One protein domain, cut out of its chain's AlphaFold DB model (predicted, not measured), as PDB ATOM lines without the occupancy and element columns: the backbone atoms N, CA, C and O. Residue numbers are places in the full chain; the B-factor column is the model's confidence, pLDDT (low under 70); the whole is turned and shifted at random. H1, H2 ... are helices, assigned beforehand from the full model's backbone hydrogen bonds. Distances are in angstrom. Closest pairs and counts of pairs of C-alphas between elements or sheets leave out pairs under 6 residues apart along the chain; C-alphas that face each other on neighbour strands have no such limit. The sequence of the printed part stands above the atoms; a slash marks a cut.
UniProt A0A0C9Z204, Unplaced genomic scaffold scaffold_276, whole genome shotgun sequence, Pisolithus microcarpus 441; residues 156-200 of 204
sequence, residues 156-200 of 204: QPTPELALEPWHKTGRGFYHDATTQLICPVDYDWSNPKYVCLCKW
ATOM      1  N   GLN A 156      -0.103  11.559  21.682       84.56
ATOM      2  CA  GLN A 156       1.149  10.966  22.155       84.56
ATOM      3  C   GLN A 156       0.914  10.227  23.488       84.56
ATOM      4  O   GLN A 156       0.424  10.854  24.431       84.56
ATOM      5  N   PRO A 157       1.285   8.936  23.602       82.38
ATOM      6  CA  PRO A 157       1.825   8.098  22.532       82.38
ATOM      7  C   PRO A 157       0.774   7.836  21.446       82.38
ATOM      8  O   PRO A 157      -0.414   7.703  21.737       82.38
ATOM      9  N   THR A 158       1.218   7.771  20.193       85.94
ATOM     10  CA  THR A 158       0.345   7.371  19.086       85.94
ATOM     11  C   THR A 158      -0.141   5.937  19.333       85.94
ATOM     12  O   THR A 158       0.675   5.105  19.746       85.94
ATOM     13  N   PRO A 159      -1.434   5.631  19.114       85.00
ATOM     14  CA  PRO A 159      -1.943   4.275  19.284       85.00
ATOM     15  C   PRO A 159      -1.126   3.241  18.499       85.00
ATOM     16  O   PRO A 159      -0.696   3.505  17.377       85.00
ATOM     17  N   GLU A 160      -0.911   2.063  19.092       80.25
ATOM     18  CA  GLU A 160      -0.077   1.003  18.501       80.25
ATOM     19  C   GLU A 160      -0.652   0.479  17.177       80.25
ATOM     20  O   GLU A 160       0.091   0.202  16.234       80.25
ATOM     21  N   LEU A 161      -1.980   0.381  17.090       84.31
ATOM     22  CA  LEU A 161      -2.689   0.030  15.867       84.31
ATOM     23  C   LEU A 161      -3.231   1.294  15.208       84.31
ATOM     24  O   LEU A 161      -3.911   2.103  15.833       84.31
ATOM     25  N   ALA A 162      -2.940   1.463  13.920       86.69
ATOM     26  CA  ALA A 162      -3.437   2.613  13.190       86.69
ATOM     27  C   ALA A 162      -4.948   2.502  12.947       86.69
ATOM     28  O   ALA A 162      -5.443   1.482  12.463       86.69
ATOM     29  N   LEU A 163      -5.672   3.575  13.262       88.75
ATOM     30  CA  LEU A 163      -7.090   3.710  12.960       88.75
ATOM     31  C   LEU A 163      -7.276   4.449  11.636       88.75
ATOM     32  O   LEU A 163      -6.812   5.573  11.464       88.75
ATOM     33  N   GLU A 164      -8.019   3.834  10.722       89.50
ATOM     34  CA  GLU A 164      -8.361   4.429   9.430       89.50
ATOM     35  C   GLU A 164      -9.601   5.326   9.560       89.50
ATOM     36  O   GLU A 164     -10.660   4.800   9.916       89.50
ATOM     37  N   PRO A 165      -9.555   6.637   9.237       88.31
ATOM     38  CA  PRO A 165     -10.657   7.580   9.489       88.31
ATOM     39  C   PRO A 165     -11.983   7.238   8.794       88.31
ATOM     40  O   PRO A 165     -13.055   7.545   9.321       88.31
ATOM     41  N   TRP A 166     -11.929   6.515   7.676       87.75
ATOM     42  CA  TRP A 166     -13.095   6.146   6.863       87.75
ATOM     43  C   TRP A 166     -13.618   4.729   7.139       87.75
ATOM     44  O   TRP A 166     -14.707   4.367   6.691       87.75
ATOM     45  N   HIS A 167     -12.875   3.916   7.899       87.00
ATOM     46  CA  HIS A 167     -13.230   2.526   8.181       87.00
ATOM     47  C   HIS A 167     -13.511   2.302   9.663       87.00
ATOM     48  O   HIS A 167     -12.710   2.638  10.529       87.00
ATOM     49  N   LYS A 168     -14.662   1.692   9.964       85.81
ATOM     50  CA  LYS A 168     -15.072   1.371  11.344       85.81
ATOM     51  C   LYS A 168     -14.427   0.093  11.885       85.81
ATOM     52  O   LYS A 168     -14.525  -0.176  13.079       85.81
ATOM     53  N   THR A 169     -13.805  -0.698  11.014       85.31
ATOM     54  CA  THR A 169     -13.188  -1.977  11.362       85.31
ATOM     55  C   THR A 169     -12.131  -1.784  12.442       85.31
ATOM     56  O   THR A 169     -11.291  -0.897  12.334       85.31
ATOM     57  N   GLY A 170     -12.192  -2.607  13.489       82.81
ATOM     58  CA  GLY A 170     -11.236  -2.561  14.592       82.81
ATOM     59  C   GLY A 170     -11.436  -1.409  15.579       82.81
ATOM     60  O   GLY A 170     -10.685  -1.340  16.534       82.81
ATOM     61  N   ARG A 171     -12.432  -0.527  15.417       87.56
ATOM     62  CA  ARG A 171     -12.746   0.518  16.412       87.56
ATOM     63  C   ARG A 171     -13.585  -0.023  17.576       87.56
ATOM     64  O   ARG A 171     -14.081  -1.149  17.547       87.56
ATOM     65  N   GLY A 172     -13.822   0.830  18.570       87.00
ATOM     66  CA  GLY A 172     -14.662   0.512  19.723       87.00
ATOM     67  C   GLY A 172     -13.903  -0.370  20.704       87.00
ATOM     68  O   GLY A 172     -12.753  -0.069  21.007       87.00
ATOM     69  N   PHE A 173     -14.523  -1.465  21.149       84.69
ATOM     70  CA  PHE A 173     -13.936  -2.397  22.122       84.69
ATOM     71  C   PHE A 173     -12.749  -3.218  21.588       84.69
ATOM     72  O   PHE A 173     -12.060  -3.867  22.369       84.69
ATOM     73  N   TYR A 174     -12.506  -3.201  20.273       83.88
ATOM     74  CA  TYR A 174     -11.424  -3.954  19.623       83.88
ATOM     75  C   TYR A 174     -10.097  -3.189  19.539       83.88
ATOM     76  O   TYR A 174      -9.130  -3.716  18.991       83.88
ATOM     77  N   HIS A 175     -10.045  -1.961  20.059       86.56
ATOM     78  CA  HIS A 175      -8.855  -1.124  20.004       86.56
ATOM     79  C   HIS A 175      -8.699  -0.303  21.278       86.56
ATOM     80  O   HIS A 175      -9.570   0.490  21.633       86.56
ATOM     81  N   ASP A 176      -7.551  -0.453  21.936       85.38
ATOM     82  CA  ASP A 176      -7.317   0.038  23.296       85.38
ATOM     83  C   ASP A 176      -7.606   1.537  23.453       85.38
ATOM     84  O   ASP A 176      -8.316   1.929  24.378       85.38
ATOM     85  N   ALA A 177      -7.158   2.377  22.508       86.88
ATOM     86  CA  ALA A 177      -7.388   3.822  22.598       86.88
ATOM     87  C   ALA A 177      -8.871   4.213  22.458       86.88
ATOM     88  O   ALA A 177      -9.320   5.161  23.092       86.88
ATOM     89  N   THR A 178      -9.653   3.492  21.645       88.38
ATOM     90  CA  THR A 178     -11.087   3.791  21.499       88.38
ATOM     91  C   THR A 178     -11.884   3.201  22.644       88.38
ATOM     92  O   THR A 178     -12.849   3.817  23.085       88.38
ATOM     93  N   THR A 179     -11.472   2.045  23.166       86.06
ATOM     94  CA  THR A 179     -12.111   1.471  24.342       86.06
ATOM     95  C   THR A 179     -11.932   2.361  25.562       86.06
ATOM     96  O   THR A 179     -12.889   2.555  26.304       86.06
ATOM     97  N   GLN A 180     -10.749   2.952  25.744       84.44
ATOM     98  CA  GLN A 180     -10.494   3.870  26.851       84.44
ATOM     99  C   GLN A 180     -11.453   5.073  26.846       84.44
ATOM    100  O   GLN A 180     -11.915   5.473  27.907       84.44
ATOM    101  N   LEU A 181     -11.802   5.610  25.670       86.56
ATOM    102  CA  LEU A 181     -12.770   6.709  25.543       86.56
ATOM    103  C   LEU A 181     -14.215   6.300  25.864       86.56
ATOM    104  O   LEU A 181     -15.011   7.139  26.268       86.56
ATOM    105  N   ILE A 182     -14.565   5.035  25.627       87.06
ATOM    106  CA  ILE A 182     -15.920   4.498  25.846       87.06
ATOM    107  C   ILE A 182     -16.058   3.932  27.269       87.06
ATOM    108  O   ILE A 182     -17.165   3.685  27.745       87.06
ATOM    109  N   CYS A 183     -14.936   3.712  27.955       82.44
ATOM    110  CA  CYS A 183     -14.904   3.189  29.308       82.44
ATOM    111  C   CYS A 183     -15.663   4.141  30.251       82.44
ATOM    112  O   CYS A 183     -15.345   5.333  30.282       82.44
ATOM    113  N   PRO A 184     -16.669   3.658  31.010       84.56
ATOM    114  CA  PRO A 184     -17.369   4.517  31.951       84.56
ATOM    115  C   PRO A 184     -16.391   5.065  32.992       84.56
ATOM    116  O   PRO A 184     -15.468   4.366  33.407       84.56
ATOM    117  N   VAL A 185     -16.621   6.297  33.445       80.25
ATOM    118  CA  VAL A 185     -15.721   7.020  34.365       80.25
ATOM    119  C   VAL A 185     -15.436   6.265  35.672       80.25
ATOM    120  O   VAL A 185     -14.370   6.430  36.261       80.25
ATOM    121  N   ASP A 186     -16.356   5.396  36.099       82.75
ATOM    122  CA  ASP A 186     -16.226   4.578  37.309       82.75
ATOM    123  C   ASP A 186     -15.213   3.426  37.171       82.75
ATOM    124  O   ASP A 186     -14.872   2.767  38.159       82.75
ATOM    125  N   TYR A 187     -14.722   3.156  35.957       76.38
ATOM    126  CA  TYR A 187     -13.783   2.078  35.669       76.38
ATOM    127  C   TYR A 187     -12.386   2.638  35.391       76.38
ATOM    128  O   TYR A 187     -12.139   3.326  34.404       76.38
ATOM    129  N   ASP A 188     -11.430   2.283  36.252       78.00
ATOM    130  CA  ASP A 188     -10.021   2.607  36.029       78.00
ATOM    131  C   ASP A 188      -9.422   1.680  34.962       78.00
ATOM    132  O   ASP A 188      -9.196   0.490  35.204       78.00
ATOM    133  N   TRP A 189      -9.120   2.239  33.789       71.00
ATOM    134  CA  TRP A 189      -8.454   1.530  32.692       71.00
ATOM    135  C   TRP A 189      -7.045   1.044  33.060       71.00
ATOM    136  O   TRP A 189      -6.555   0.073  32.495       71.00
ATOM    137  N   SER A 190      -6.392   1.675  34.037       75.56
ATOM    138  CA  SER A 190      -5.072   1.258  34.528       75.56
ATOM    139  C   SER A 190      -5.156   0.010  35.405       75.56
ATOM    140  O   SER A 190      -4.138  -0.632  35.679       75.56
ATOM    141  N   ASN A 191      -6.359  -0.350  35.863       79.19
ATOM    142  CA  ASN A 191      -6.555  -1.505  36.712       79.19
ATOM    143  C   ASN A 191      -6.536  -2.786  35.857       79.19
ATOM    144  O   ASN A 191      -7.442  -3.020  35.048       79.19
ATOM    145  N   PRO A 192      -5.556  -3.683  36.069       72.75
ATOM    146  CA  PRO A 192      -5.360  -4.873  35.242       72.75
ATOM    147  C   PRO A 192      -6.540  -5.856  35.277       72.75
ATOM    148  O   PRO A 192      -6.628  -6.729  34.415       72.75
ATOM    149  N   LYS A 193      -7.473  -5.717  36.232       70.12
ATOM    150  CA  LYS A 193      -8.734  -6.473  36.235       70.12
ATOM    151  C   LYS A 193      -9.632  -6.140  35.037       70.12
ATOM    152  O   LYS A 193     -10.369  -7.018  34.599       70.12
ATOM    153  N   TYR A 194      -9.567  -4.915  34.512       64.56
ATOM    154  CA  TYR A 194     -10.438  -4.433  33.432       64.56
ATOM    155  C   TYR A 194      -9.741  -4.378  32.069       64.56
ATOM    156  O   TYR A 194     -10.396  -4.587  31.052       64.56
ATOM    157  N   VAL A 195      -8.409  -4.250  32.045       59.38
ATOM    158  CA  VAL A 195      -7.577  -4.294  30.821       59.38
ATOM    159  C   VAL A 195      -7.793  -5.581  30.003       59.38
ATOM    160  O   VAL A 195      -7.665  -5.585  28.782       59.38
ATOM    161  N   CYS A 196      -8.157  -6.692  30.650       55.31
ATOM    162  CA  CYS A 196      -8.373  -7.978  29.979       55.31
ATOM    163  C   CYS A 196      -9.811  -8.232  29.499       55.31
ATOM    164  O   CYS A 196     -10.011  -9.206  28.774       55.31
ATOM    165  N   LEU A 197     -10.807  -7.410  29.851       53.22
ATOM    166  CA  LEU A 197     -12.205  -7.675  29.462       53.22
ATOM    167  C   LEU A 197     -12.406  -7.653  27.935       53.22
ATOM    168  O   LEU A 197     -13.199  -8.430  27.411       53.22
ATOM    169  N   CYS A 198     -11.607  -6.874  27.204       49.75
ATOM    170  CA  CYS A 198     -11.660  -6.798  25.739       49.75
ATOM    171  C   CYS A 198     -10.989  -7.982  25.022       49.75
ATOM    172  O   CYS A 198     -11.290  -8.241  23.861       49.75
ATOM    173  N   LYS A 199     -10.134  -8.760  25.706       51.22
ATOM    174  CA  LYS A 199      -9.567 -10.008  25.153       51.22
ATOM    175  C   LYS A 199     -10.520 -11.205  25.262       51.22
ATOM    176  O   LYS A 199     -10.232 -12.252  24.687       51.22
ATOM    177  N   TRP A 200     -11.629 -11.067  25.990       43.75
ATOM    178  CA  TRP A 200     -12.522 -12.170  26.363       43.75
ATOM    179  C   TRP A 200     -13.908 -12.144  25.706       43.75
ATOM    180  O   TRP A 200     -14.772 -12.908  26.127       43.75
TER     181      TRP A 200
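AT A GLANCE: This is residues 156 to 200 of the 204 residues of an uncharacterized protein of Pisolithus microcarpus 441 (UniProt A0A0C9Z204). This is a winding chain with little regular structure: the short helix H1 sits in the middle, a wide loop before it sticks out at residues 164 to 169, and the one-turn helix H2 lies toward the other end. The printed part has 45 residues, with two named helices, H1 then H2, and no named strand. The class is all helix, though these helices hold only 11 residues. It is only just compact, close to loose, with a radius of gyration of the C-alphas of 11.2 A and spans of 31 by 25 by 17 A.

HOW THE PARTS SIT: Go first through residues 156 to 175, which hold no named element; residues 164 to 169 stand free. Then come H1, residues 176 to 182, and H2, residues 192 to 195, which are apart, joined by a short link of 9 residues. In H1, 2 of 3 O i to N i+4 pairs are within hydrogen-bond range; H2 is too short for such a pair.

IN THESE COORDINATES: Find C-alpha 176 at (-7.317, 0.038, 23.296); from there H1 runs 10.0 A to C-alpha 182. H2 runs 5.0 A, ending at C-alpha 195 at (-7.577, -4.294, 30.821).

THE WHOLE: The C-alphas farthest apart, of Trp 166 and Lys 193, are 32.3 A apart. The printed part has no cut. Look for pLDDT under 70 at residues 194 to 200.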